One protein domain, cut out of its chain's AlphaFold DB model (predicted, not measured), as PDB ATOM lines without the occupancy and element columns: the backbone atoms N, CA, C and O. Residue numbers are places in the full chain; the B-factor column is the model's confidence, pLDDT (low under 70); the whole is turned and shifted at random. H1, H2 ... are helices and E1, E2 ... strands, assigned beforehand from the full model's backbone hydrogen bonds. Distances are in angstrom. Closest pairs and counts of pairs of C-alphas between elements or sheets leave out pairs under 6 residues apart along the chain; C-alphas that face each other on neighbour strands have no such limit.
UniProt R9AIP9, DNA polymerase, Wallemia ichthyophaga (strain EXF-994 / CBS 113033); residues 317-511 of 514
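This is residues 317 to 511 of the 514 residues of the protein "DNA polymerase" of Wallemia ichthyophaga (strain EXF-994 / CBS 113033) (UniProt R9AIP9). Two unequal lobes lie end to end: a twisted five-stranded sheet with H1 and H3 over one face, and a smaller lobe of H5, H6 and the little hairpin E6 E7. H4 sits between them, packed on the sheet's other face, and the sheet curls round H1. The 195 printed residues run H1 E1 H2 E2 H3 E3 E4 E5 H4 H5 E6 E7 H6, six named helices and seven named strands, of mixed class. The large sheet is mixed, in the order E1 E2 E5 E4 E3. The whole is compact, with a radius of gyration of the C-alphas of 17.2 A, and spans 56 by 37 by 27 A.

H1, residues 318 to 333, begins with C-alpha 318 at (3.766, -7.530, 6.424) and is 21.9 A long. E1 is residues 340 to 343, H2 345 to 348 and E2 357 to 362. H3, residues 368 to 384, is 24.4 A long. E3 is residues 388 to 395; E4, 408 to 417, is 25.9 A long; E5, 430 to 439, is 28.6 A long and ends with C-alpha 439 at (0.287, 15.950, 9.783). H4 is residues 444 to 452, H5 455 to 466, E6 470 to 472, E7 477 to 479. H6, residues 494 to 500, ends with C-alpha 500 at (-19.890, 12.875, 10.417).

E1 and E2 are antiparallel, with N 342 and O 360 2.9 A apart, within hydrogen-bond range. E2 and E5 are parallel, with N 359 and O 435 at 2.8 A. E3 E4 E5 form a meander, each strand the antiparallel neighbour of the one before, with N 412 and O 393 at 2.8 A and N 413 and O 434 at 2.9 A. E2, H3 and E3 make a split strand-helix-strand unit, with E5 and E4 between its strands and a right-handed crossover. H3's height over the sheet is 8.5 A; H4, on the opposite face, has 8.9 A. H1 touches H3 with residues 328 to 332 alone, closest at the C-alphas of Ala 332 and Leu 378, 6.2 A. H2 only grazes the sheet and touches H4, closest at the C-alphas of Gly 345 and Thr 452, 4.3 A. H4 touches H6, about perpendicular at 75 degrees, closest at the C-alphas of His 445 and Glu 494, 5.0 A. H5's closest C-alphas to E6 are Arg 462 and Leu 472, 5.9 A. The hairpin E6 and E7 has N 471 and O 478 at 2.8 A. Every O i to N i+4 pair is within hydrogen-bond range in H1, H3, H4, H5 and H6; H2 is too short for one.

The C-alphas of Ala 427 and His 481, the two farthest apart, are 56.9 A apart. The printed part has no cut. The links E3 to E4, E4 to E5 and E7 to H6 are long. Mean pLDDT of the printed part is 89.1; residues 365, 397 to 407 and 490 are under 70.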
ATOM      1  N   PRO A 317       6.453  -8.123   2.377       97.81
ATOM      2  CA  PRO A 317       5.709  -8.869   3.385       97.81
ATOM      3  C   PRO A 317       5.359  -8.007   4.597       97.81
ATOM      4  O   PRO A 317       6.116  -7.116   4.985       97.81
ATOM      5  N   ARG A 318       4.233  -8.303   5.255       97.00
ATOM      6  CA  ARG A 318       3.766  -7.530   6.424       97.00
ATOM      7  C   ARG A 318       4.821  -7.386   7.524       97.00
ATOM      8  O   ARG A 318       4.946  -6.308   8.089       97.00
ATOM      9  N   THR A 319       5.573  -8.447   7.810       97.00
ATOM     10  CA  THR A 319       6.642  -8.437   8.821       97.00
ATOM     11  C   THR A 319       7.763  -7.464   8.459       97.00
ATOM     12  O   THR A 319       8.236  -6.726   9.322       97.00
ATOM     13  N   GLU A 320       8.144  -7.401   7.181       98.06
ATOM     14  CA  GLU A 320       9.127  -6.442   6.672       98.06
ATOM     15  C   GLU A 320       8.582  -5.007   6.748       98.06
ATOM     16  O   GLU A 320       9.287  -4.118   7.220       98.06
ATOM     17  N   VAL A 321       7.310  -4.782   6.382       98.31
ATOM     18  CA  VAL A 321       6.645  -3.472   6.533       98.31
ATOM     19  C   VAL A 321       6.698  -2.995   7.986       98.31
ATOM     20  O   VAL A 321       7.132  -1.872   8.246       98.31
ATOM     21  N   SER A 322       6.294  -3.844   8.938       96.25
ATOM     22  CA  SER A 322       6.321  -3.514  10.368       96.25
ATOM     23  C   SER A 322       7.736  -3.224  10.865       96.25
ATOM     24  O   SER A 322       7.921  -2.305  11.657       96.25
ATOM     25  N   SER A 323       8.736  -3.964  10.384       98.12
ATOM     26  CA  SER A 323      10.131  -3.783  10.804       98.12
ATOM     27  C   SER A 323      10.727  -2.485  10.249       98.12
ATOM     28  O   SER A 323      11.339  -1.725  10.995       98.12
ATOM     29  N   ILE A 324      10.475  -2.164   8.974       98.56
ATOM     30  CA  ILE A 324      10.872  -0.884   8.362       98.56
ATOM     31  C   ILE A 324      10.207   0.290   9.088       98.56
ATOM     32  O   ILE A 324      10.882   1.256   9.443       98.56
ATOM     33  N   ALA A 325       8.901   0.199   9.353       97.94
ATOM     34  CA  ALA A 325       8.194   1.213  10.128       97.94
ATOM     35  C   ALA A 325       8.755   1.331  11.555       97.94
ATOM     36  O   ALA A 325       8.878   2.438  12.071       97.94
ATOM     37  N   GLY A 326       9.166   0.215  12.164       96.75
ATOM     38  CA  GLY A 326       9.866   0.180  13.447       96.75
ATOM     39  C   GLY A 326      11.141   1.023  13.446       96.75
ATOM     40  O   GLY A 326      11.278   1.891  14.306       96.75
ATOM     41  N   VAL A 327      12.012   0.850  12.445       98.44
ATOM     42  CA  VAL A 327      13.251   1.642  12.291       98.44
ATOM     43  C   VAL A 327      12.945   3.135  12.132       98.44
ATOM     44  O   VAL A 327      13.588   3.977  12.767       98.44
ATOM     45  N   VAL A 328      11.944   3.484  11.314       98.25
ATOM     46  CA  VAL A 328      11.510   4.882  11.140       98.25
ATOM     47  C   VAL A 328      11.018   5.460  12.467       98.25
ATOM     48  O   VAL A 328      11.462   6.537  12.864       98.25
ATOM     49  N   MET A 329      10.149   4.741  13.180       96.12
ATOM     50  CA  MET A 329       9.544   5.224  14.420       96.12
ATOM     51  C   MET A 329      10.516   5.254  15.600       96.12
ATOM     52  O   MET A 329      10.392   6.120  16.462       96.12
ATOM     53  N   GLU A 330      11.496   4.353  15.658       95.12
ATOM     54  CA  GLU A 330      12.589   4.418  16.631       95.12
ATOM     55  C   GLU A 330      13.369   5.726  16.471       95.12
ATOM     56  O   GLU A 330      13.552   6.459  17.439       95.12
ATOM     57  N   ASN A 331      13.729   6.083  15.236       97.31
ATOM     58  CA  ASN A 331      14.409   7.343  14.952       97.31
ATOM     59  C   ASN A 331      13.495   8.558  15.166       97.31
ATOM     60  O   ASN A 331      13.945   9.559  15.722       97.31
ATOM     61  N   ALA A 332      12.212   8.471  14.812       94.88
ATOM     62  CA  ALA A 332      11.232   9.524  15.078       94.88
ATOM     63  C   ALA A 332      11.132   9.849  16.576       94.88
ATOM     64  O   ALA A 332      11.207  11.014  16.955       94.88
ATOM     65  N   ARG A 333      11.056   8.826  17.439       90.94
ATOM     66  CA  ARG A 333      10.920   8.983  18.900       90.94
ATOM     67  C   ARG A 333      12.099   9.685  19.569       90.94
ATOM     68  O   ARG A 333      11.952  10.216  20.663       90.94
ATOM     69  N   THR A 334      13.264   9.700  18.926       91.19
ATOM     70  CA  THR A 334      14.427  10.451  19.426       91.19
ATOM     71  C   THR A 334      14.364  11.949  19.133       91.19
ATOM     72  O   THR A 334      15.110  12.714  19.736       91.19
ATOM     73  N   LEU A 335      13.520  12.358  18.183       90.81
ATOM     74  CA  LEU A 335      13.359  13.746  17.742       90.81
ATOM     75  C   LEU A 335      12.042  14.350  18.233       90.81
ATOM     76  O   LEU A 335      11.947  15.560  18.399       90.81
ATOM     77  N   LEU A 336      11.037  13.503  18.445       83.94
ATOM     78  CA  LEU A 336       9.686  13.871  18.830       83.94
ATOM     79  C   LEU A 336       9.243  12.918  19.947       83.94
ATOM     80  O   LEU A 336       9.132  11.717  19.693       83.94
ATOM     81  N   PRO A 337       9.052  13.392  21.190       76.44
ATOM     82  CA  PRO A 337       8.673  12.522  22.294       76.44
ATOM     83  C   PRO A 337       7.241  12.013  22.095       76.44
ATOM     84  O   PRO A 337       6.333  12.808  21.961       76.44
ATOM     85  N   HIS A 338       7.023  10.697  22.135       73.50
ATOM     86  CA  HIS A 338       5.682  10.084  22.051       73.50
ATOM     87  C   HIS A 338       4.843  10.502  20.820       73.50
ATOM     88  O   HIS A 338       3.739  11.014  20.959       73.50
ATOM     89  N   PRO A 339       5.339  10.280  19.591       84.56
ATOM     90  CA  PRO A 339       4.564  10.558  18.395       84.56
ATOM     91  C   PRO A 339       3.450   9.517  18.215       84.56
ATOM     92  O   PRO A 339       3.695   8.304  18.292       84.56
ATOM     93  N   THR A 340       2.257   9.989  17.866       84.25
ATOM     94  CA  THR A 340       1.177   9.142  17.356       84.25
ATOM     95  C   THR A 340       1.494   8.778  15.912       84.25
ATOM     96  O   THR A 340       1.951   9.618  15.135       84.25
ATOM     97  N   HIS A 341       1.262   7.527  15.519       89.75
ATOM     98  CA  HIS A 341       1.491   7.105  14.140       89.75
ATOM     99  C   HIS A 341       0.518   6.020  13.685       89.75
ATOM    100  O   HIS A 341      -0.046   5.286  14.496       89.75
ATOM    101  N   ALA A 342       0.364   5.893  12.371       91.94
ATOM    102  CA  ALA A 342      -0.367   4.811  11.728       91.94
ATOM    103  C   ALA A 342       0.396   4.325  10.491       91.94
ATOM    104  O   ALA A 342       0.888   5.126   9.700       91.94
ATOM    105  N   ILE A 343       0.467   3.005  10.306       95.75
ATOM    106  CA  ILE A 343       0.888   2.419   9.028       95.75
ATOM    107  C   ILE A 343      -0.370   2.274   8.176       95.75
ATOM    108  O   ILE A 343      -1.289   1.551   8.563       95.75
ATOM    109  N   CYS A 344      -0.414   2.966   7.042       96.12
ATOM    110  CA  CYS A 344      -1.588   3.100   6.186       96.12
ATOM    111  C   CYS A 344      -1.486   2.196   4.937       96.12
ATOM    112  O   CYS A 344      -0.910   1.104   4.975       96.12
ATOM    113  N   GLY A 345      -2.123   2.598   3.836       96.06
ATOM    114  CA  GLY A 345      -1.981   1.950   2.540       96.06
ATOM    115  C   GLY A 345      -2.438   0.496   2.476       96.06
ATOM    116  O   GLY A 345      -3.373   0.054   3.147       96.06
ATOM    117  N   GLY A 346      -1.768  -0.272   1.612       96.00
ATOM    118  CA  GLY A 346      -2.055  -1.695   1.407       96.00
ATOM    119  C   GLY A 346      -1.888  -2.534   2.677       96.00
ATOM    120  O   GLY A 346      -2.656  -3.474   2.889       96.00
ATOM    121  N   TYR A 347      -0.944  -2.152   3.541       97.31
ATOM    122  CA  TYR A 347      -0.723  -2.798   4.828       97.31
ATOM    123  C   TYR A 347      -1.958  -2.685   5.727       97.31
ATOM    124  O   TYR A 347      -2.431  -3.704   6.239       97.31
ATOM    125  N   ARG A 348      -2.535  -1.486   5.870       96.06
ATOM    126  CA  ARG A 348      -3.740  -1.299   6.689       96.06
ATOM    127  C   ARG A 348      -4.973  -1.977   6.101       96.06
ATOM    128  O   ARG A 348      -5.790  -2.503   6.838       96.06
ATOM    129  N   ARG A 349      -5.070  -2.071   4.772       96.75
ATOM    130  CA  ARG A 349      -6.151  -2.806   4.087       96.75
ATOM    131  C   ARG A 349      -5.978  -4.333   4.077       96.75
ATOM    132  O   ARG A 349      -6.654  -5.022   3.311       96.75
ATOM    133  N   GLY A 350      -5.061  -4.866   4.883       95.62
ATOM    134  CA  GLY A 350      -4.904  -6.303   5.096       95.62
ATOM    135  C   GLY A 350      -4.148  -7.060   4.004       95.62
ATOM    136  O   GLY A 350      -4.160  -8.289   4.021       95.62
ATOM    137  N   LYS A 351      -3.468  -6.387   3.061       96.50
ATOM    138  CA  LYS A 351      -2.665  -7.101   2.054       96.50
ATOM    139  C   LYS A 351      -1.562  -7.932   2.722       96.50
ATOM    140  O   LYS A 351      -0.934  -7.483   3.686       96.50
ATOM    141  N   SER A 352      -1.318  -9.133   2.193       96.62
ATOM    142  CA  SER A 352      -0.191  -9.985   2.600       96.62
ATOM    143  C   SER A 352       1.151  -9.375   2.199       96.62
ATOM    144  O   SER A 352       2.124  -9.484   2.942       96.62
ATOM    145  N   GLU A 353       1.170  -8.689   1.058       96.94
ATOM    146  CA  GLU A 353       2.321  -7.969   0.529       96.94
ATOM    147  C   GLU A 353       1.898  -6.561   0.096       96.94
ATOM    148  O   GLU A 353       0.863  -6.370  -0.552       96.94
ATOM    149  N   SER A 354       2.685  -5.561   0.486       96.44
ATOM    150  CA  SER A 354       2.480  -4.157   0.113       96.44
ATOM    151  C   SER A 354       3.416  -3.755  -1.026       96.44
ATOM    152  O   SER A 354       4.451  -4.382  -1.220       96.44
ATOM    153  N   ASN A 355       3.059  -2.705  -1.770       93.81
ATOM    154  CA  ASN A 355       3.920  -2.137  -2.821       93.81
ATOM    155  C   ASN A 355       4.882  -1.069  -2.263       93.81
ATOM    156  O   ASN A 355       5.822  -0.645  -2.927       93.81
ATOM    157  N   ASP A 356       4.573  -0.551  -1.081       96.19
ATOM    158  CA  ASP A 356       5.271   0.507  -0.362       96.19
ATOM    159  C   ASP A 356       4.834   0.511   1.104       96.19
ATOM    160  O   ASP A 356       3.926  -0.228   1.504       96.19
ATOM    161  N   ILE A 357       5.518   1.325   1.905       98.12
ATOM    162  CA  ILE A 357       5.213   1.550   3.312       98.12
ATOM    163  C   ILE A 357       4.745   2.997   3.485       98.12
ATOM    164  O   ILE A 357       5.554   3.909   3.372       98.12
ATOM    165  N   ASP A 358       3.462   3.198   3.784       97.62
ATOM    166  CA  ASP A 358       2.890   4.512   4.095       97.62
ATOM    167  C   ASP A 358       2.844   4.696   5.624       97.62
ATOM    168  O   ASP A 358       2.151   3.938   6.307       97.62
ATOM    169  N   ILE A 359       3.568   5.672   6.174       97.38
ATOM    170  CA  ILE A 359       3.647   5.950   7.616       97.38
ATOM    171  C   ILE A 359       3.153   7.367   7.872       97.38
ATOM    172  O   ILE A 359       3.819   8.331   7.508       97.38
ATOM    173  N   LEU A 360       2.012   7.489   8.541       94.75
ATOM    174  CA  LEU A 360       1.495   8.764   9.021       94.75
ATOM    175  C   LEU A 360       1.972   9.002  10.454       94.75
ATOM    176  O   LEU A 360       1.871   8.097  11.278       94.75
ATOM    177  N   ILE A 361       2.467  10.200  10.751       93.06
ATOM    178  CA  ILE A 361       2.979  10.615  12.060       93.06
ATOM    179  C   ILE A 361       2.326  11.946  12.445       93.06
ATOM    180  O   ILE A 361       2.284  12.882  11.650       93.06
ATOM    181  N   THR A 362       1.854  12.060  13.681       88.06
ATOM    182  CA  THR A 362       1.354  13.316  14.246       88.06
ATOM    183  C   THR A 362       1.780  13.463  15.703       88.06
ATOM    184  O   THR A 362       2.238  12.508  16.334       88.06
ATOM    185  N   HIS A 363       1.655  14.674  16.238       84.25
ATOM    186  CA  HIS A 363       1.950  14.967  17.633       84.25
ATOM    187  C   HIS A 363       1.173  16.193  18.111       84.25
ATOM    188  O   HIS A 363       1.120  17.218  17.432       84.25
ATOM    189  N   HIS A 364       0.590  16.100  19.304       72.94
ATOM    190  CA  HIS A 364      -0.184  17.188  19.900       72.94
ATOM    191  C   HIS A 364       0.700  18.330  20.395       72.94
ATOM    192  O   HIS A 364       1.816  18.121  20.845       72.94
ATOM    193  N   GLY A 365       0.224  19.569  20.298       68.75
ATOM    194  CA  GLY A 365       0.971  20.724  20.806       68.75
ATOM    195  C   GLY A 365       2.174  21.154  19.957       68.75
ATOM    196  O   GLY A 365       2.875  22.076  20.361       68.75
ATOM    197  N   TYR A 366       2.406  20.539  18.790       74.12
ATOM    198  CA  TYR A 366       3.406  21.008  17.826       74.12
ATOM    199  C   TYR A 366       2.744  21.851  16.739       74.12
ATOM    200  O   TYR A 366       1.685  21.498  16.218       74.12
ATOM    201  N   THR A 367       3.385  22.960  16.378       75.88
ATOM    202  CA  THR A 367       2.981  23.780  15.234       75.88
ATOM    203  C   THR A 367       3.342  23.089  13.919       75.88
ATOM    204  O   THR A 367       4.223  22.228  13.870       75.88
ATOM    205  N   LEU A 368       2.709  23.502  12.817       77.25
ATOM    206  CA  LEU A 368       3.052  23.011  11.475       77.25
ATOM    207  C   LEU A 368       4.543  23.197  11.161       77.25
ATOM    208  O   LEU A 368       5.185  22.282  10.650       77.25
ATOM    209  N   GLN A 369       5.118  24.345  11.529       81.31
ATOM    210  CA  GLN A 369       6.545  24.603  11.364       81.31
ATOM    211  C   GLN A 369       7.400  23.572  12.116       81.31
ATOM    212  O   GLN A 369       8.310  22.987  11.528       81.31
ATOM    213  N   GLN A 370       7.088  23.297  13.385       85.75
ATOM    214  CA  GLN A 370       7.824  22.305  14.176       85.75
ATOM    215  C   GLN A 370       7.696  20.898  13.578       85.75
ATOM    216  O   GLN A 370       8.668  20.144  13.550       85.75
ATOM    217  N   MET A 371       6.523  20.551  13.041       87.06
ATOM    218  CA  MET A 371       6.306  19.282  12.343       87.06
ATOM    219  C   MET A 371       7.105  19.186  11.026       87.06
ATOM    220  O   MET A 371       7.655  18.126  10.711       87.06
ATOM    221  N   ASN A 372       7.243  20.288  10.280       87.31
ATOM    222  CA  ASN A 372       8.083  20.354   9.078       87.31
ATOM    223  C   ASN A 372       9.570  20.170   9.416       87.31
ATOM    224  O   ASN A 372      10.273  19.395   8.759       87.31
ATOM    225  N   GLU A 373      10.045  20.867  10.450       90.38
ATOM    226  CA  GLU A 373      11.415  20.754  10.953       90.38
ATOM    227  C   GLU A 373      11.701  19.329  11.440       90.38
ATOM    228  O   GLU A 373      12.736  18.751  11.099       90.38
ATOM    229  N   PHE A 374      10.755  18.720  12.159       92.94
ATOM    230  CA  PHE A 374      10.820  17.320  12.559       92.94
ATOM    231  C   PHE A 374      11.000  16.385  11.354       92.94
ATOM    232  O   PHE A 374      11.924  15.569  11.369       92.94
ATOM    233  N   LEU A 375      10.193  16.519  10.292       94.75
ATOM    234  CA  LEU A 375      10.321  15.660   9.109       94.75
ATOM    235  C   LEU A 375      11.690  15.818   8.436       94.75
ATOM    236  O   LEU A 375      12.311  14.824   8.058       94.75
ATOM    237  N   ALA A 376      12.188  17.051   8.312       93.81
ATOM    238  CA  ALA A 376      13.510  17.313   7.750       93.81
ATOM    239  C   ALA A 376      14.640  16.720   8.610       93.81
ATOM    240  O   ALA A 376      15.609  16.175   8.079       93.81
ATOM    241  N   ASN A 377      14.517  16.784   9.936       96.25
ATOM    242  CA  ASN A 377      15.478  16.194  10.868       96.25
ATOM    243  C   ASN A 377      15.450  14.663  10.817       96.25
ATOM    244  O   ASN A 377      16.508  14.030  10.800       96.25
ATOM    245  N   LEU A 378      14.257  14.071  10.734       97.38
ATOM    246  CA  LEU A 378      14.079  12.633  10.574       97.38
ATOM    247  C   LEU A 378      14.695  12.155   9.254       97.38
ATOM    248  O   LEU A 378      15.468  11.202   9.260       97.38
ATOM    249  N   ALA A 379      14.426  12.853   8.148       97.00
ATOM    250  CA  ALA A 379      15.002  12.558   6.838       97.00
ATOM    251  C   ALA A 379      16.534  12.505   6.888       97.00
ATOM    252  O   ALA A 379      17.124  11.485   6.530       97.00
ATOM    253  N   ARG A 380      17.163  13.572   7.405       97.19
ATOM    254  CA  ARG A 380      18.624  13.663   7.545       97.19
ATOM    255  C   ARG A 380      19.180  12.518   8.379       97.19
ATOM    256  O   ARG A 380      20.087  11.828   7.937       97.19
ATOM    257  N   ARG A 381      18.570  12.236   9.532       97.62
ATOM    258  CA  ARG A 381      18.993  11.134  10.404       97.62
ATOM    259  C   ARG A 381      18.927   9.772   9.707       97.62
ATOM    260  O   ARG A 381      19.850   8.969   9.834       97.62
ATOM    261  N   LEU A 382      17.852   9.503   8.961       98.25
ATOM    262  CA  LEU A 382      17.717   8.258   8.203       98.25
ATOM    263  C   LEU A 382      18.744   8.168   7.058       98.25
ATOM    264  O   LEU A 382      19.202   7.065   6.752       98.25
ATOM    265  N   GLN A 383      19.123   9.297   6.447       98.00
ATOM    266  CA  GLN A 383      20.178   9.368   5.425       98.00
ATOM    267  C   GLN A 383      21.575   9.165   6.017       98.00
ATOM    268  O   GLN A 383      22.345   8.381   5.469       98.00
ATOM    269  N   ASP A 384      21.885   9.795   7.152       97.62
ATOM    270  CA  ASP A 384      23.185   9.688   7.832       97.62
ATOM    271  C   ASP A 384      23.474   8.244   8.281       97.62
ATOM    272  O   ASP A 384      24.604   7.763   8.218       97.62
ATOM    273  N   MET A 385      22.427   7.506   8.664       96.56
ATOM    274  CA  MET A 385      22.475   6.065   8.944       96.56
ATOM    275  C   MET A 385      22.701   5.199   7.682       96.56
ATOM    276  O   MET A 385      23.047   4.014   7.774       96.56
ATOM    277  N   GLY A 386      22.471   5.763   6.495       97.44
ATOM    278  CA  GLY A 386      22.415   5.049   5.220       97.44
ATOM    279  C   GLY A 386      21.154   4.195   5.051       97.44
ATOM    280  O   GLY A 386      21.143   3.297   4.206       97.44
ATOM    281  N   PHE A 387      20.119   4.411   5.874       98.19
ATOM    282  CA  PHE A 387      18.848   3.690   5.768       98.19
ATOM    283  C   PHE A 387      17.996   4.263   4.640       98.19
ATOM    284  O   PHE A 387      17.578   3.510   3.770       98.19
ATOM    285  N   LEU A 388      17.796   5.587   4.612       98.06
ATOM    286  CA  LEU A 388      17.173   6.306   3.497       98.06
ATOM    287  C   LEU A 388      18.231   6.540   2.409       98.06
ATOM    288  O   LEU A 388      19.080   7.416   2.537       98.06
ATOM    289  N   THR A 389      18.191   5.742   1.343       96.44
ATOM    290  CA  THR A 389      19.216   5.728   0.286       96.44
ATOM    291  C   THR A 389      18.917   6.682  -0.864       96.44
ATOM    292  O   THR A 389      19.840   7.158  -1.521       96.44
ATOM    293  N   LYS A 390      17.640   6.994  -1.108       94.12
ATOM    294  CA  LYS A 390      17.219   7.970  -2.121       94.12
ATOM    295  C   LYS A 390      16.046   8.787  -1.602       94.12
ATOM    296  O   LYS A 390      14.992   8.233  -1.302       94.12
ATOM    297  N   LEU A 391      16.206  10.106  -1.546       91.94
ATOM    298  CA  LEU A 391      15.095  11.029  -1.328       91.94
ATOM    299  C   LEU A 391      14.462  11.352  -2.685       91.94
ATOM    300  O   LEU A 391      15.103  11.958  -3.541       91.94
ATOM    301  N   MET A 392      13.224  10.913  -2.908       87.56
ATOM    302  CA  MET A 392      12.532  11.114  -4.186       87.56
ATOM    303  C   MET A 392      11.826  12.466  -4.223       87.56
ATOM    304  O   MET A 392      11.863  13.171  -5.231       87.56
ATOM    305  N   ARG A 393      11.152  12.812  -3.126       86.19
ATOM    306  CA  ARG A 393      10.421  14.066  -2.975       86.19
ATOM    307  C   ARG A 393      10.313  14.397  -1.496       86.19
ATOM    308  O   ARG A 393       9.959  13.530  -0.710       86.19
ATOM    309  N   GLN A 394      10.532  15.657  -1.149       85.06
ATOM    310  CA  GLN A 394      10.159  16.193   0.151       85.06
ATOM    311  C   GLN A 394       9.360  17.468  -0.076       85.06
ATOM    312  O   GLN A 394       9.838  18.394  -0.731       85.06
ATOM    313  N   LEU A 395       8.125  17.487   0.410       80.62
ATOM    314  CA  LEU A 395       7.279  18.669   0.422       80.62
ATOM    315  C   LEU A 395       7.151  19.112   1.871       80.62
ATOM    316  O   LEU A 395       6.657  18.357   2.704       80.62
ATOM    317  N   SER A 396       7.659  20.309   2.148       73.06
ATOM    318  CA  SER A 396       7.411  21.029   3.396       73.06
ATOM    319  C   SER A 396       6.223  21.958   3.186       73.06
ATOM    320  O   SER A 396       6.089  22.531   2.102       73.06
ATOM    321  N   LEU A 397       5.378  22.104   4.198       67.00
ATOM    322  CA  LEU A 397       4.279  23.064   4.159       67.00
ATOM    323  C   LEU A 397       4.797  24.504   4.201       67.00
ATOM    324  O   LEU A 397       5.834  24.782   4.803       67.00
ATOM    325  N   SER A 398       4.052  25.415   3.578       54.81
ATOM    326  CA  SER A 398       4.249  26.859   3.694       54.81
ATOM    327  C   SER A 398       3.033  27.492   4.361       54.81
ATOM    328  O   SER A 398       1.919  27.274   3.895       54.81
ATOM    329  N   ASP A 399       3.253  28.348   5.357       46.12
ATOM    330  CA  ASP A 399       2.204  29.098   6.072       46.12
ATOM    331  C   ASP A 399       1.547  30.221   5.223       46.12
ATOM    332  O   ASP A 399       0.858  31.089   5.751       46.12
ATOM    333  N   GLY A 400       1.778  30.270   3.904       40.59
ATOM    334  CA  GLY A 400       1.463  31.430   3.062       40.59
ATOM    335  C   GLY A 400       0.311  31.228   2.074       40.59
ATOM    336  O   GLY A 400       0.470  30.488   1.111       40.59
ATOM    337  N   HIS A 401      -0.802  31.934   2.314       40.31
ATOM    338  CA  HIS A 401      -1.770  32.587   1.399       40.31
ATOM    339  C   HIS A 401      -1.883  32.195  -0.098       40.31
ATOM    340  O   HIS A 401      -2.193  33.042  -0.932       40.31
ATOM    341  N   SER A 402      -1.704  30.933  -0.482       41.53
ATOM    342  CA  SER A 402      -2.062  30.460  -1.826       41.53
ATOM    343  C   SER A 402      -2.921  29.201  -1.744       41.53
ATOM    344  O   SER A 402      -2.389  28.094  -1.736       41.53
ATOM    345  N   ASP A 403      -4.235  29.401  -1.635       43.31
ATOM    346  CA  ASP A 403      -5.386  28.566  -2.040       43.31
ATOM    347  C   ASP A 403      -5.412  27.036  -1.860       43.31
ATOM    348  O   ASP A 403      -6.384  26.402  -2.267       43.31
ATOM    349  N   LYS A 404      -4.424  26.386  -1.240       49.53
ATOM    350  CA  LYS A 404      -4.454  24.940  -0.958       49.53
ATOM    351  C   LYS A 404      -3.738  24.659   0.361       49.53
ATOM    352  O   LYS A 404      -2.553  24.332   0.371       49.53
ATOM    353  N   HIS A 405      -4.459  24.807   1.472       51.53
ATOM    354  CA  HIS A 405      -4.005  24.355   2.787       51.53
ATOM    355  C   HIS A 405      -4.036  22.820   2.810       51.53
ATOM    356  O   HIS A 405      -5.057  22.199   3.096       51.53
ATOM    357  N   ASP A 406      -2.930  22.195   2.416       59.00
ATOM    358  CA  ASP A 406      -2.633  20.821   2.809       59.00
ATOM    359  C   ASP A 406      -1.976  20.911   4.198       59.00
ATOM    360  O   ASP A 406      -0.994  21.628   4.353       59.00
ATOM    361  N   TYR A 407      -2.487  20.223   5.223       66.69
ATOM    362  CA  TYR A 407      -1.879  20.202   6.570       66.69
ATOM    363  C   TYR A 407      -0.857  19.071   6.741       66.69
ATOM    364  O   TYR A 407      -0.593  18.628   7.861       66.69
ATOM    365  N   GLN A 408      -0.267  18.611   5.633       75.50
ATOM    366  CA  GLN A 408       0.688  17.508   5.620       75.50
ATOM    367  C   GLN A 408       2.024  17.839   4.952       75.50
ATOM    368  O   GLN A 408       2.108  18.238   3.789       75.50
ATOM    369  N   SER A 409       3.104  17.550   5.660       82.88
ATOM    370  CA  SER A 409       4.431  17.431   5.069       82.88
ATOM    371  C   SER A 409       4.671  15.996   4.624       82.88
ATOM    372  O   SER A 409       4.359  15.052   5.345       82.88
ATOM    373  N   THR A 410       5.233  15.810   3.430       88.88
ATOM    374  CA  THR A 410       5.434  14.472   2.852       88.88
ATOM    375  C   THR A 410       6.881  14.249   2.456       88.88
ATOM    376  O   THR A 410       7.502  15.085   1.798       88.88
ATOM    377  N   LEU A 411       7.409  13.085   2.813       93.19
ATOM    378  CA  LEU A 411       8.686  12.559   2.366       93.19
ATOM    379  C   LEU A 411       8.425  11.257   1.626       93.19
ATOM    380  O   LEU A 411       7.964  10.290   2.217       93.19
ATOM    381  N   LEU A 412       8.745  11.231   0.338       93.81
ATOM    382  CA  LEU A 412       8.756  10.015  -0.467       93.81
ATOM    383  C   LEU A 412      10.209   9.609  -0.678       93.81
ATOM    384  O   LEU A 412      11.025  10.414  -1.150       93.81
ATOM    385  N   GLY A 413      10.536   8.372  -0.339       95.38
ATOM    386  CA  GLY A 413      11.909   7.901  -0.331       95.38
ATOM    387  C   GLY A 413      12.055   6.418  -0.623       95.38
ATOM    388  O   GLY A 413      11.090   5.661  -0.702       95.38
ATOM    389  N   VAL A 414      13.309   6.008  -0.774       97.31
ATOM    390  CA  VAL A 414      13.718   4.611  -0.902       97.31
ATOM    391  C   VAL A 414      14.622   4.268   0.267       97.31
ATOM    392  O   VAL A 414      15.611   4.961   0.504       97.31
ATOM    393  N   VAL A 415      14.301   3.188   0.973       98.19
ATOM    394  CA  VAL A 415      15.094   2.668   2.084       98.19
ATOM    395  C   VAL A 415      15.772   1.351   1.732       98.19
ATOM    396  O   VAL A 415      15.271   0.569   0.922       98.19
ATOM    397  N   ALA A 416      16.915   1.100   2.357       97.75
ATOM    398  CA  ALA A 416      17.615  -0.172   2.298       97.75
ATOM    399  C   ALA A 416      17.060  -1.135   3.358       97.75
ATOM    400  O   ALA A 416      17.207  -0.905   4.554       97.75
ATOM    401  N   SER A 417      16.471  -2.242   2.917       97.50
ATOM    402  CA  SER A 417      16.002  -3.330   3.771       97.50
ATOM    403  C   SER A 417      17.027  -4.463   3.795       97.50
ATOM    404  O   SER A 417      17.442  -4.944   2.741       97.50
ATOM    405  N   SER A 418      17.477  -4.858   4.987       96.75
ATOM    406  CA  SER A 418      18.433  -5.952   5.217       96.75
ATOM    407  C   SER A 418      18.553  -6.272   6.713       96.75
ATOM    408  O   SER A 418      18.098  -5.505   7.567       96.75
ATOM    409  N   SER A 419      19.267  -7.348   7.031       95.75
ATOM    410  CA  SER A 419      19.660  -7.723   8.397       95.75
ATOM    411  C   SER A 419      20.467  -6.648   9.133       95.75
ATOM    412  O   SER A 419      20.341  -6.548  10.350       95.75
ATOM    413  N   LYS A 420      21.205  -5.772   8.425       95.62
ATOM    414  CA  LYS A 420      21.899  -4.610   9.027       95.62
ATOM    415  C   LYS A 420      20.945  -3.722   9.833       95.62
ATOM    416  O   LYS A 420      21.335  -3.187  10.864       95.62
ATOM    417  N   TYR A 421      19.721  -3.549   9.340       95.56
ATOM    418  CA  TYR A 421      18.700  -2.701   9.957       95.56
ATOM    419  C   TYR A 421      17.633  -3.514  10.699       95.56
ATOM    420  O   TYR A 421      16.629  -2.953  11.122       95.56
ATOM    421  N   GLY A 422      17.810  -4.836  10.818       95.38
ATOM    422  CA  GLY A 422      16.823  -5.727  11.428       95.38
ATOM    423  C   GLY A 422      15.489  -5.793  10.677       95.38
ATOM    424  O   GLY A 422      14.480  -6.148  11.276       95.38
ATOM    425  N   THR A 423      15.448  -5.434   9.388       95.69
ATOM    426  CA  THR A 423      14.189  -5.405   8.622       95.69
ATOM    427  C   THR A 423      13.874  -6.724   7.925       95.69
ATOM    428  O   THR A 423      12.711  -6.995   7.631       95.69
ATOM    429  N   THR A 424      14.896  -7.544   7.665       93.50
ATOM    430  CA  THR A 424      14.794  -8.917   7.145       93.50
ATOM    431  C   THR A 424      15.983  -9.751   7.627       93.50
ATOM    432  O   THR A 424      16.999  -9.195   8.036       93.50
ATOM    433  N   ASP A 425      15.906 -11.076   7.503       91.50
ATOM    434  CA  ASP A 425      17.035 -11.975   7.810       91.50
ATOM    435  C   ASP A 425      18.110 -12.000   6.703       91.50
ATOM    436  O   ASP A 425      19.174 -12.597   6.861       91.50
ATOM    437  N   SER A 426      17.854 -11.358   5.558       89.19
ATOM    438  CA  SER A 426      18.764 -11.369   4.412       89.19
ATOM    439  C   SER A 426      19.959 -10.440   4.629       89.19
ATOM    440  O   SER A 426      19.818  -9.285   5.039       89.19
ATOM    441  N   ALA A 427      21.163 -10.910   4.298       85.62
ATOM    442  CA  ALA A 427      22.345 -10.051   4.196       85.62
ATOM    443  C   ALA A 427      22.328  -9.183   2.923       85.62
ATOM    444  O   ALA A 427      22.954  -8.125   2.886       85.62
ATOM    445  N   GLN A 428      21.609  -9.615   1.882       91.69
ATOM    446  CA  GLN A 428      21.466  -8.851   0.648       91.69
ATOM    447  C   GLN A 428      20.468  -7.709   0.847       91.69
ATOM    448  O   GLN A 428      19.370  -7.919   1.361       91.69
ATOM    449  N   VAL A 429      20.853  -6.511   0.404       95.31
ATOM    450  CA  VAL A 429      20.012  -5.316   0.481       95.31
ATOM    451  C   VAL A 429      18.940  -5.344  -0.604       95.31
ATOM    452  O   VAL A 429      19.253  -5.413  -1.793       95.31
ATOM    453  N   THR A 430      17.689  -5.187  -0.184       96.81
ATOM    454  CA  THR A 430      16.549  -4.908  -1.064       96.81
ATOM    455  C   THR A 430      16.110  -3.464  -0.861       96.81
ATOM    456  O   THR A 430      16.089  -2.968   0.263       96.81
ATOM    457  N   PHE A 431      15.752  -2.763  -1.935       97.50
ATOM    458  CA  PHE A 431      15.315  -1.369  -1.844       97.50
ATOM    459  C   PHE A 431      13.795  -1.305  -1.783       97.50
ATOM    460  O   PHE A 431      13.125  -1.902  -2.622       97.50
ATOM    461  N   ARG A 432      13.251  -0.598  -0.791       97.56
ATOM    462  CA  ARG A 432      11.807  -0.484  -0.548       97.56
ATOM    463  C   ARG A 432      11.379   0.973  -0.583       97.56
ATOM    464  O   ARG A 432      12.088   1.829  -0.062       97.56
ATOM    465  N   ARG A 433      10.219   1.264  -1.166       97.12
ATOM    466  CA  ARG A 433       9.651   2.616  -1.129       97.12
ATOM    467  C   ARG A 433       8.965   2.862   0.211       97.12
ATOM    468  O   ARG A 433       8.184   2.024   0.661       97.12
ATOM    469  N   VAL A 434       9.242   4.015   0.809       97.81
ATOM    470  CA  VAL A 434       8.584   4.501   2.022       97.81
ATOM    471  C   VAL A 434       8.052   5.909   1.781       97.81
ATOM    472  O   VAL A 434       8.767   6.773   1.269       97.81
ATOM    473  N   ASP A 435       6.813   6.124   2.192       97.50
ATOM    474  CA  ASP A 435       6.148   7.412   2.206       97.50
ATOM    475  C   ASP A 435       5.933   7.770   3.685       97.50
ATOM    476  O   ASP A 435       5.210   7.079   4.400       97.50
ATOM    477  N   ILE A 436       6.616   8.806   4.175       97.19
ATOM    478  CA  ILE A 436       6.471   9.327   5.540       97.19
ATOM    479  C   ILE A 436       5.688  10.629   5.457       97.19
ATOM    480  O   ILE A 436       6.084  11.566   4.763       97.19
ATOM    481  N   ILE A 437       4.581  10.684   6.181       93.81
ATOM    482  CA  ILE A 437       3.648  11.797   6.188       93.81
ATOM    483  C   ILE A 437       3.576  12.331   7.602       93.81
ATOM    484  O   ILE A 437       3.417  11.568   8.551       93.81
ATOM    485  N   VAL A 438       3.719  13.640   7.738       92.06
ATOM    486  CA  VAL A 438       3.627  14.328   9.016       92.06
ATOM    487  C   VAL A 438       2.487  15.319   8.950       92.06
ATOM    488  O   VAL A 438       2.500  16.182   8.074       92.06
ATOM    489  N   CYS A 439       1.533  15.204   9.866       87.12
ATOM    490  CA  CYS A 439       0.287  15.950   9.783       87.12
ATOM    491  C   CYS A 439      -0.135  16.639  11.073       87.12
ATOM    492  O   CYS A 439       0.305  16.283  12.173       87.12
ATOM    493  N   HIS A 440      -1.024  17.621  10.921       83.56
ATOM    494  CA  HIS A 440      -1.642  18.294  12.050       83.56
ATOM    495  C   HIS A 440      -2.557  17.330  12.831       83.56
ATOM    496  O   HIS A 440      -3.301  16.556  12.228       83.56
ATOM    497  N   PRO A 441      -2.592  17.392  14.172       78.81
ATOM    498  CA  PRO A 441      -3.432  16.492  14.960       78.81
ATOM    499  C   PRO A 441      -4.924  16.519  14.610       78.81
ATOM    500  O   PRO A 441      -5.585  15.485  14.653       78.81
ATOM    501  N   HIS A 442      -5.454  17.686  14.232       79.50
ATOM    502  CA  HIS A 442      -6.855  17.824  13.807       79.50
ATOM    503  C   HIS A 442      -7.159  17.121  12.474       79.50
ATOM    504  O   HIS A 442      -8.289  16.679  12.279       79.50
ATOM    505  N   SER A 443      -6.172  16.972  11.582       85.56
ATOM    506  CA  SER A 443      -6.342  16.277  10.300       85.56
ATOM    507  C   SER A 443      -6.034  14.783  10.385       85.56
ATOM    508  O   SER A 443      -6.343  14.046   9.451       85.56
ATOM    509  N   PHE A 444      -5.469  14.298  11.498       86.94
ATOM    510  CA  PHE A 444      -4.917  12.946  11.601       86.94
ATOM    511  C   PHE A 444      -5.886  11.845  11.153       86.94
ATOM    512  O   PHE A 444      -5.520  11.016  10.326       86.94
ATOM    513  N   HIS A 445      -7.132  11.833  11.632       88.50
ATOM    514  CA  HIS A 445      -8.096  10.788  11.253       88.50
ATOM    515  C   HIS A 445      -8.525  10.863   9.783       88.50
ATOM    516  O   HIS A 445      -8.765   9.826   9.158       88.50
ATOM    517  N   LEU A 446      -8.599  12.073   9.229       92.12
ATOM    518  CA  LEU A 446      -8.895  12.291   7.817       92.12
ATOM    519  C   LEU A 446      -7.724  11.852   6.935       92.12
ATOM    520  O   LEU A 446      -7.926  11.198   5.915       92.12
ATOM    521  N   GLU A 447      -6.498  12.090   7.385       92.25
ATOM    522  CA  GLU A 447      -5.303  11.623   6.696       92.25
ATOM    523  C   GLU A 447      -5.116  10.111   6.815       92.25
ATOM    524  O   GLU A 447      -4.747   9.469   5.833       92.25
ATOM    525  N   VAL A 448      -5.449   9.500   7.958       93.56
ATOM    526  CA  VAL A 448      -5.511   8.035   8.073       93.56
ATOM    527  C   VAL A 448      -6.478   7.481   7.030       93.56
ATOM    528  O   VAL A 448      -6.115   6.538   6.329       93.56
ATOM    529  N   LEU A 449      -7.673   8.059   6.883       94.50
ATOM    530  CA  LEU A 449      -8.651   7.654   5.870       94.50
ATOM    531  C   LEU A 449      -8.068   7.782   4.450       94.50
ATOM    532  O   LEU A 449      -8.005   6.788   3.718       94.50
ATOM    533  N   ALA A 450      -7.535   8.961   4.114       94.62
ATOM    534  CA  ALA A 450      -6.990   9.274   2.795       94.62
ATOM    535  C   ALA A 450      -5.812   8.370   2.400       94.62
ATOM    536  O   ALA A 450      -5.799   7.791   1.310       94.62
ATOM    537  N   TRP A 451      -4.842   8.193   3.301       95.19
ATOM    538  CA  TRP A 451      -3.656   7.365   3.070       95.19
ATOM    539  C   TRP A 451      -3.936   5.868   3.222       95.19
ATOM    540  O   TRP A 451      -3.180   5.039   2.712       95.19
ATOM    541  N   THR A 452      -5.032   5.472   3.879       96.44
ATOM    542  CA  THR A 452      -5.502   4.077   3.863       96.44
ATOM    543  C   THR A 452      -6.040   3.701   2.494       96.44
ATOM    544  O   THR A 452      -5.825   2.570   2.059       96.44
ATOM    545  N   GLY A 453      -6.713   4.613   1.793       94.44
ATOM    546  CA  GLY A 453      -7.328   4.334   0.500       94.44
ATOM    547  C   GLY A 453      -8.426   3.260   0.581       94.44
ATOM    548  O   GLY A 453      -9.010   2.988   1.628       94.44
ATOM    549  N   SER A 454      -8.729   2.536  -0.491       95.62
ATOM    550  CA  SER A 454      -8.069   2.479  -1.805       95.62
ATOM    551  C   SER A 454      -8.386   3.661  -2.742       95.62
ATOM    552  O   SER A 454      -9.218   4.503  -2.412       95.62
ATOM    553  N   VAL A 455      -7.747   3.743  -3.919       93.06
ATOM    554  CA  VAL A 455      -7.894   4.901  -4.830       93.06
ATOM    555  C   VAL A 455      -9.352   5.106  -5.237       93.06
ATOM    556  O   VAL A 455      -9.868   6.223  -5.217       93.06
ATOM    557  N   MET A 456     -10.047   4.023  -5.590       94.38
ATOM    558  CA  MET A 456     -11.453   4.111  -5.974       94.38
ATOM    559  C   MET A 456     -12.376   4.439  -4.791       94.38
ATOM    560  O   MET A 456     -13.384   5.120  -4.990       94.38
ATOM    561  N   TYR A 457     -12.035   3.980  -3.581       96.25
ATOM    562  CA  TYR A 457     -12.767   4.314  -2.356       96.25
ATOM    563  C   TYR A 457     -12.742   5.828  -2.118       96.25
ATOM    564  O   TYR A 457     -13.799   6.451  -2.045       96.25
ATOM    565  N   GLU A 458     -11.545   6.420  -2.112       95.69
ATOM    566  CA  GLU A 458     -11.324   7.858  -1.916       95.69
ATOM    567  C   GLU A 458     -11.978   8.709  -3.004       95.69
ATOM    568  O   GLU A 458     -12.623   9.718  -2.719       95.69
ATOM    569  N   ARG A 459     -11.874   8.281  -4.269       93.56
ATOM    570  CA  ARG A 459     -12.504   8.986  -5.392       93.56
ATOM    571  C   ARG A 459     -14.019   9.082  -5.218       93.56
ATOM    572  O   ARG A 459     -14.602  10.146  -5.423       93.56
ATOM    573  N   ASP A 460     -14.670   7.969  -4.885       93.62
ATOM    574  CA  ASP A 460     -16.122   7.951  -4.703       93.62
ATOM    575  C   ASP A 460     -16.559   8.604  -3.389       93.62
ATOM    576  O   ASP A 460     -17.649   9.173  -3.350       93.62
ATOM    577  N   LEU A 461     -15.712   8.585  -2.353       95.12
ATOM    578  CA  LEU A 461     -15.914   9.341  -1.120       95.12
ATOM    579  C   LEU A 461     -15.964  10.844  -1.403       95.12
ATOM    580  O   LEU A 461     -16.968  11.479  -1.082       95.12
ATOM    581  N   ARG A 462     -14.950  11.398  -2.080       94.19
ATOM    582  CA  ARG A 462     -14.898  12.829  -2.439       94.19
ATOM    583  C   ARG A 462     -16.075  13.238  -3.316       94.19
ATOM    584  O   ARG A 462     -16.768  14.205  -3.018       94.19
ATOM    585  N   ALA A 463     -16.376  12.444  -4.345       91.56
ATOM    586  CA  ALA A 463     -17.534  12.692  -5.201       91.56
ATOM    587  C   ALA A 463     -18.862  12.647  -4.425       91.56
ATOM    588  O   ALA A 463     -19.843  13.272  -4.821       91.56
ATOM    589  N   PHE A 464     -18.933  11.860  -3.352       93.06
ATOM    590  CA  PHE A 464     -20.126  11.734  -2.533       93.06
ATOM    591  C   PHE A 464     -20.334  12.898  -1.573       93.06
ATOM    592  O   PHE A 464     -21.453  13.407  -1.520       93.06
ATOM    593  N   VAL A 465     -19.287  13.345  -0.883       93.81
ATOM    594  CA  VAL A 465     -19.378  14.502   0.016       93.81
ATOM    595  C   VAL A 465     -19.567  15.811  -0.763       93.81
ATOM    596  O   VAL A 465     -20.346  16.650  -0.320       93.81
ATOM    597  N   LYS A 466     -19.027  15.923  -1.990       92.06
ATOM    598  CA  LYS A 466     -19.274  17.070  -2.892       92.06
ATOM    599  C   LYS A 466     -20.761  17.288  -3.171       92.06
ATOM    600  O   LYS A 466     -21.253  18.406  -3.104       92.06
ATOM    601  N   ARG A 467     -21.532  16.207  -3.355       89.06
ATOM    602  CA  ARG A 467     -23.005  16.268  -3.518       89.06
ATOM    603  C   ARG A 467     -23.764  16.686  -2.255       89.06
ATOM    604  O   ARG A 467     -24.986  16.799  -2.286       89.06
ATOM    605  N   ARG A 468     -23.057  16.851  -1.143       89.69
ATOM    606  CA  ARG A 468     -23.568  17.358   0.129       89.69
ATOM    607  C   ARG A 468     -22.922  18.680   0.506       89.69
ATOM    608  O   ARG A 468     -22.898  19.019   1.680       89.69
ATOM    609  N   ASN A 469     -22.435  19.413  -0.493       92.19
ATOM    610  CA  ASN A 469     -21.850  20.734  -0.324       92.19
ATOM    611  C   ASN A 469     -20.585  20.717   0.536       92.19
ATOM    612  O   ASN A 469     -20.312  21.684   1.234       92.19
ATOM    613  N   LEU A 470     -19.821  19.623   0.489       93.31
ATOM    614  CA  LEU A 470     -18.533  19.513   1.161       93.31
ATOM    615  C   LEU A 470     -17.427  19.186   0.160       93.31
ATOM    616  O   LEU A 470     -17.529  18.221  -0.598       93.31
ATOM    617  N   LYS A 471     -16.317  19.909   0.233       91.62
ATOM    618  CA  LYS A 471     -15.070  19.588  -0.460       91.62
ATOM    619  C   LYS A 471     -14.134  18.883   0.501       91.62
ATOM    620  O   LYS A 471     -13.941  19.338   1.619       91.62
ATOM    621  N   LEU A 472     -13.511  17.793   0.074       89.00
ATOM    622  CA  LEU A 472     -12.588  17.035   0.920       89.00
ATOM    623  C   LEU A 472     -11.267  16.830   0.186       89.00
ATOM    624  O   LEU A 472     -11.249  16.312  -0.934       89.00
ATOM    625  N   ASN A 473     -10.167  17.220   0.828       86.56
ATOM    626  CA  ASN A 473      -8.813  16.841   0.427       86.56
ATOM    627  C   ASN A 473      -8.235  15.849   1.461       86.56
ATOM    628  O   ASN A 473      -8.980  15.281   2.256       86.56
ATOM    629  N   ALA A 474      -6.930  15.569   1.416       85.00
ATOM    630  CA  ALA A 474      -6.330  14.620   2.356       85.00
ATOM    631  C   ALA A 474      -6.358  15.115   3.812       85.00
ATOM    632  O   ALA A 474      -6.429  14.287   4.712       85.00
ATOM    633  N   SER A 475      -6.315  16.429   4.032       85.25
ATOM    634  CA  SER A 475      -6.071  17.047   5.337       85.25
ATOM    635  C   SER A 475      -7.243  17.873   5.880       85.25
ATOM    636  O   SER A 475      -7.282  18.129   7.078       85.25
ATOM    637  N   CYS A 476      -8.204  18.270   5.045       87.94
ATOM    638  CA  CYS A 476      -9.278  19.194   5.402       87.94
ATOM    639  C   CYS A 476     -10.611  18.811   4.756       87.94
ATOM    640  O   CYS A 476     -10.670  18.218   3.669       87.94
ATOM    641  N   VAL A 477     -11.681  19.271   5.399       90.69
ATOM    642  CA  VAL A 477     -13.027  19.339   4.832       90.69
ATOM    643  C   VAL A 477     -13.428  20.806   4.767       90.69
ATOM    644  O   VAL A 477     -13.249  21.527   5.739       90.69
ATOM    645  N   TYR A 478     -13.974  21.243   3.641       90.81
ATOM    646  CA  TYR A 478     -14.485  22.594   3.441       90.81
ATOM    647  C   TYR A 478     -15.964  22.534   3.102       90.81
ATOM    648  O   TYR A 478     -16.419  21.587   2.461       90.81
ATOM    649  N   ASP A 479     -16.701  23.563   3.486       91.75
ATOM    650  CA  ASP A 479     -18.009  23.826   2.903       91.75
ATOM    651  C   ASP A 479     -17.827  24.335   1.462       91.75
ATOM    652  O   ASP A 479     -17.067  25.266   1.210       91.75
ATOM    653  N   GLU A 480     -18.500  23.707   0.499       88.62
ATOM    654  CA  GLU A 480     -18.323  23.968  -0.941       88.62
ATOM    655  C   GLU A 480     -18.771  25.384  -1.340       88.62
ATOM    656  O   GLU A 480     -18.268  25.930  -2.318       88.62
ATOM    657  N   HIS A 481     -19.706  25.994  -0.605       88.88
ATOM    658  CA  HIS A 481     -20.253  27.310  -0.955       88.88
ATOM    659  C   HIS A 481     -19.434  28.447  -0.360       88.88
ATOM    660  O   HIS A 481     -19.180  29.454  -1.016       88.88
ATOM    661  N   THR A 482     -19.074  28.308   0.911       90.44
ATOM    662  CA  THR A 482     -18.373  29.343   1.670       90.44
ATOM    663  C   THR A 482     -16.861  29.201   1.585       90.44
ATOM    664  O   THR A 482     -16.150  30.148   1.908       90.44
ATOM    665  N   ASN A 483     -16.366  28.029   1.167       86.69
ATOM    666  CA  ASN A 483     -14.956  27.643   1.188       86.69
ATOM    667  C   ASN A 483     -14.319  27.725   2.591       86.69
ATOM    668  O   ASN A 483     -13.097  27.695   2.731       86.69
ATOM    669  N   ASN A 484     -15.149  27.812   3.636       89.06
ATOM    670  CA  ASN A 484     -14.702  27.782   5.018       89.06
ATOM    671  C   ASN A 484     -14.353  26.350   5.407       89.06
ATOM    672  O   ASN A 484     -15.075  25.406   5.071       89.06
ATOM    673  N   GLU A 485     -13.259  26.197   6.144       88.25
ATOM    674  CA  GLU A 485     -12.893  24.910   6.712       88.25
ATOM    675  C   GLU A 485     -13.924  24.482   7.764       88.25
ATOM    676  O   GLU A 485     -14.351  25.260   8.619       88.25
ATOM    677  N   VAL A 486     -14.332  23.224   7.677       88.94
ATOM    678  CA  VAL A 486     -15.211  22.576   8.639       88.94
ATOM    679  C   VAL A 486     -14.381  22.163   9.845       88.94
ATOM    680  O   VAL A 486     -13.392  21.446   9.708       88.94
ATOM    681  N   ASP A 487     -14.810  22.574  11.037       83.06
ATOM    682  CA  ASP A 487     -14.108  22.235  12.270       83.06
ATOM    683  C   ASP A 487     -14.172  20.725  12.567       83.06
ATOM    684  O   ASP A 487     -15.220  20.173  12.911       83.06
ATOM    685  N   LEU A 488     -13.020  20.057  12.464       81.19
ATOM    686  CA  LEU A 488     -12.845  18.645  12.809       81.19
ATOM    687  C   LEU A 488     -12.309  18.440  14.235       81.19
ATOM    688  O   LEU A 488     -12.016  17.308  14.622       81.19
ATOM    689  N   SER A 489     -12.205  19.491  15.056       72.00
ATOM    690  CA  SER A 489     -11.700  19.415  16.436       72.00
ATOM    691  C   SER A 489     -12.513  18.477  17.335       72.00
ATOM    692  O   SER A 489     -12.001  18.013  18.356       72.00
ATOM    693  N   GLY A 490     -13.758  18.157  16.960       69.94
ATOM    694  CA  GLY A 490     -14.645  17.185  17.608       69.94
ATOM    695  C   GLY A 490     -14.401  15.721  17.215       69.94
ATOM    696  O   GLY A 490     -14.822  14.814  17.935       69.94
ATOM    697  N   ILE A 491     -13.696  15.466  16.112       80.06
ATOM    698  CA  ILE A 491     -13.459  14.118  15.591       80.06
ATOM    699  C   ILE A 491     -12.419  13.394  16.456       80.06
ATOM    700  O   ILE A 491     -11.385  13.949  16.821       80.06
ATOM    701  N   ARG A 492     -12.717  12.145  16.828       75.69
ATOM    702  CA  ARG A 492     -11.887  11.315  17.736       75.69
ATOM    703  C   ARG A 492     -11.396  10.025  17.096       75.69
ATOM    704  O   ARG A 492     -10.581   9.312  17.671       75.69
ATOM    705  N   SER A 493     -11.961   9.693  15.944       80.69
ATOM    706  CA  SER A 493     -11.653   8.476  15.226       80.69
ATOM    707  C   SER A 493     -12.053   8.613  13.772       80.69
ATOM    708  O   SER A 493     -12.892   9.432  13.393       80.69
ATOM    709  N   GLU A 494     -11.475   7.755  12.945       87.38
ATOM    710  CA  GLU A 494     -11.888   7.594  11.559       87.38
ATOM    711  C   GLU A 494     -13.360   7.170  11.425       87.38
ATOM    712  O   GLU A 494     -14.038   7.540  10.469       87.38
ATOM    713  N   ARG A 495     -13.883   6.407  12.385       87.44
ATOM    714  CA  ARG A 495     -15.283   5.992  12.372       87.44
ATOM    715  C   ARG A 495     -16.220   7.148  12.681       87.44
ATOM    716  O   ARG A 495     -17.191   7.338  11.954       87.44
ATOM    717  N   HIS A 496     -15.880   7.957  13.684       85.12
ATOM    718  CA  HIS A 496     -16.575   9.209  13.966       85.12
ATOM    719  C   HIS A 496     -16.530  10.141  12.742       85.12
ATOM    720  O   HIS A 496     -17.558  10.689  12.357       85.12
ATOM    721  N   LEU A 497     -15.383  10.242  12.059       89.31
ATOM    722  CA  LEU A 497     -15.267  11.000  10.810       89.31
ATOM    723  C   LEU A 497     -16.221  10.486   9.720       89.31
ATOM    724  O   LEU A 497     -16.902  11.278   9.075       89.31
ATOM    725  N   LEU A 498     -16.298   9.170   9.500       92.62
ATOM    726  CA  LEU A 498     -17.206   8.604   8.498       92.62
ATOM    727  C   LEU A 498     -18.679   8.831   8.864       92.62
ATOM    728  O   LEU A 498     -19.466   9.180   7.984       92.62
ATOM    729  N   ALA A 499     -19.042   8.717  10.144       89.25
ATOM    730  CA  ALA A 499     -20.381   9.048  10.622       89.25
ATOM    731  C   ALA A 499     -20.719  10.532  10.386       89.25
ATOM    732  O   ALA A 499     -21.785  10.835   9.847       89.25
ATOM    733  N   PHE A 500     -19.781  11.439  10.691       89.44
ATOM    734  CA  PHE A 500     -19.890  12.875  10.417       89.44
ATOM    735  C   PHE A 500     -20.100  13.165   8.921       89.44
ATOM    736  O   PHE A 500     -20.972  13.942   8.545       89.44
ATOM    737  N   LEU A 501     -19.371  12.467   8.045       92.75
ATOM    738  CA  LEU A 501     -19.524  12.558   6.586       92.75
ATOM    739  C   LEU A 501     -20.743  11.782   6.045       92.75
ATOM    740  O   LEU A 501     -20.952  11.711   4.825       92.75
ATOM    741  N   HIS A 502     -21.566  11.206   6.930       92.38
ATOM    742  CA  HIS A 502     -22.742  10.400   6.606       92.38
ATOM    743  C   HIS A 502     -22.415   9.253   5.630       92.38
ATOM    744  O   HIS A 502     -23.086   9.062   4.599       92.38
ATOM    745  N   LEU A 503     -21.349   8.520   5.952       93.69
ATOM    746  CA  LEU A 503     -20.855   7.319   5.288       93.69
ATOM    747  C   LEU A 503     -20.975   6.116   6.235       93.69
ATOM    748  O   LEU A 503     -20.841   6.275   7.448       93.69
ATOM    749  N   PRO A 504     -21.201   4.902   5.707       93.81
ATOM    750  CA  PRO A 504     -21.128   3.700   6.521       93.81
ATOM    751  C   PRO A 504     -19.689   3.464   6.981       93.81
ATOM    752  O   PRO A 504     -18.738   3.646   6.212       93.81
ATOM    753  N   TRP A 505     -19.526   2.978   8.209       92.94
ATOM    754  CA  TRP A 505     -18.250   2.417   8.625       92.94
ATOM    755  C   TRP A 505     -17.970   1.148   7.817       92.94
ATOM    756  O   TRP A 505     -18.736   0.183   7.815       92.94
ATOM    757  N   ILE A 506     -16.842   1.146   7.116       93.12
ATOM    758  CA  ILE A 506     -16.310  -0.032   6.437       93.12
ATOM    759  C   ILE A 506     -14.904  -0.223   6.978       93.12
ATOM    760  O   ILE A 506     -14.075   0.676   6.845       93.12
ATOM    761  N   ALA A 507     -14.630  -1.380   7.583       92.31
ATOM    762  CA  ALA A 507     -13.296  -1.695   8.089       92.31
ATOM    763  C   ALA A 507     -12.240  -1.579   6.965       92.31
ATOM    764  O   ALA A 507     -12.554  -1.929   5.820       92.31
ATOM    765  N   PRO A 508     -11.010  -1.111   7.244       94.94
ATOM    766  CA  PRO A 508      -9.965  -0.917   6.232       94.94
ATOM    767  C   PRO A 508      -9.721  -2.129   5.318       94.94
ATOM    768  O   PRO A 508      -9.549  -1.977   4.107       94.94
ATOM    769  N   GLU A 509      -9.779  -3.344   5.863       95.31
ATOM    770  CA  GLU A 509      -9.604  -4.620   5.152       95.31
ATOM    771  C   GLU A 509     -10.679  -4.866   4.081       95.31
ATOM    772  O   GLU A 509     -10.482  -5.635   3.137       95.31
ATOM    773  N   ASN A 510     -11.803  -4.157   4.193       95.88
ATOM    774  CA  ASN A 510     -12.945  -4.210   3.290       95.88
ATOM    775  C   ASN A 510     -13.021  -3.001   2.340       95.88
ATOM    776  O   ASN A 510     -14.062  -2.765   1.724       95.88
ATOM    777  N   ARG A 511     -11.934  -2.237   2.186       96.31
ATOM    778  CA  ARG A 511     -11.848  -1.085   1.264       96.31
ATOM    779  C   ARG A 511     -10.968  -1.354   0.051       96.31
ATOM    780  O   ARG A 511     -10.420  -0.427  -0.546       96.31
TER     781      ARG A 511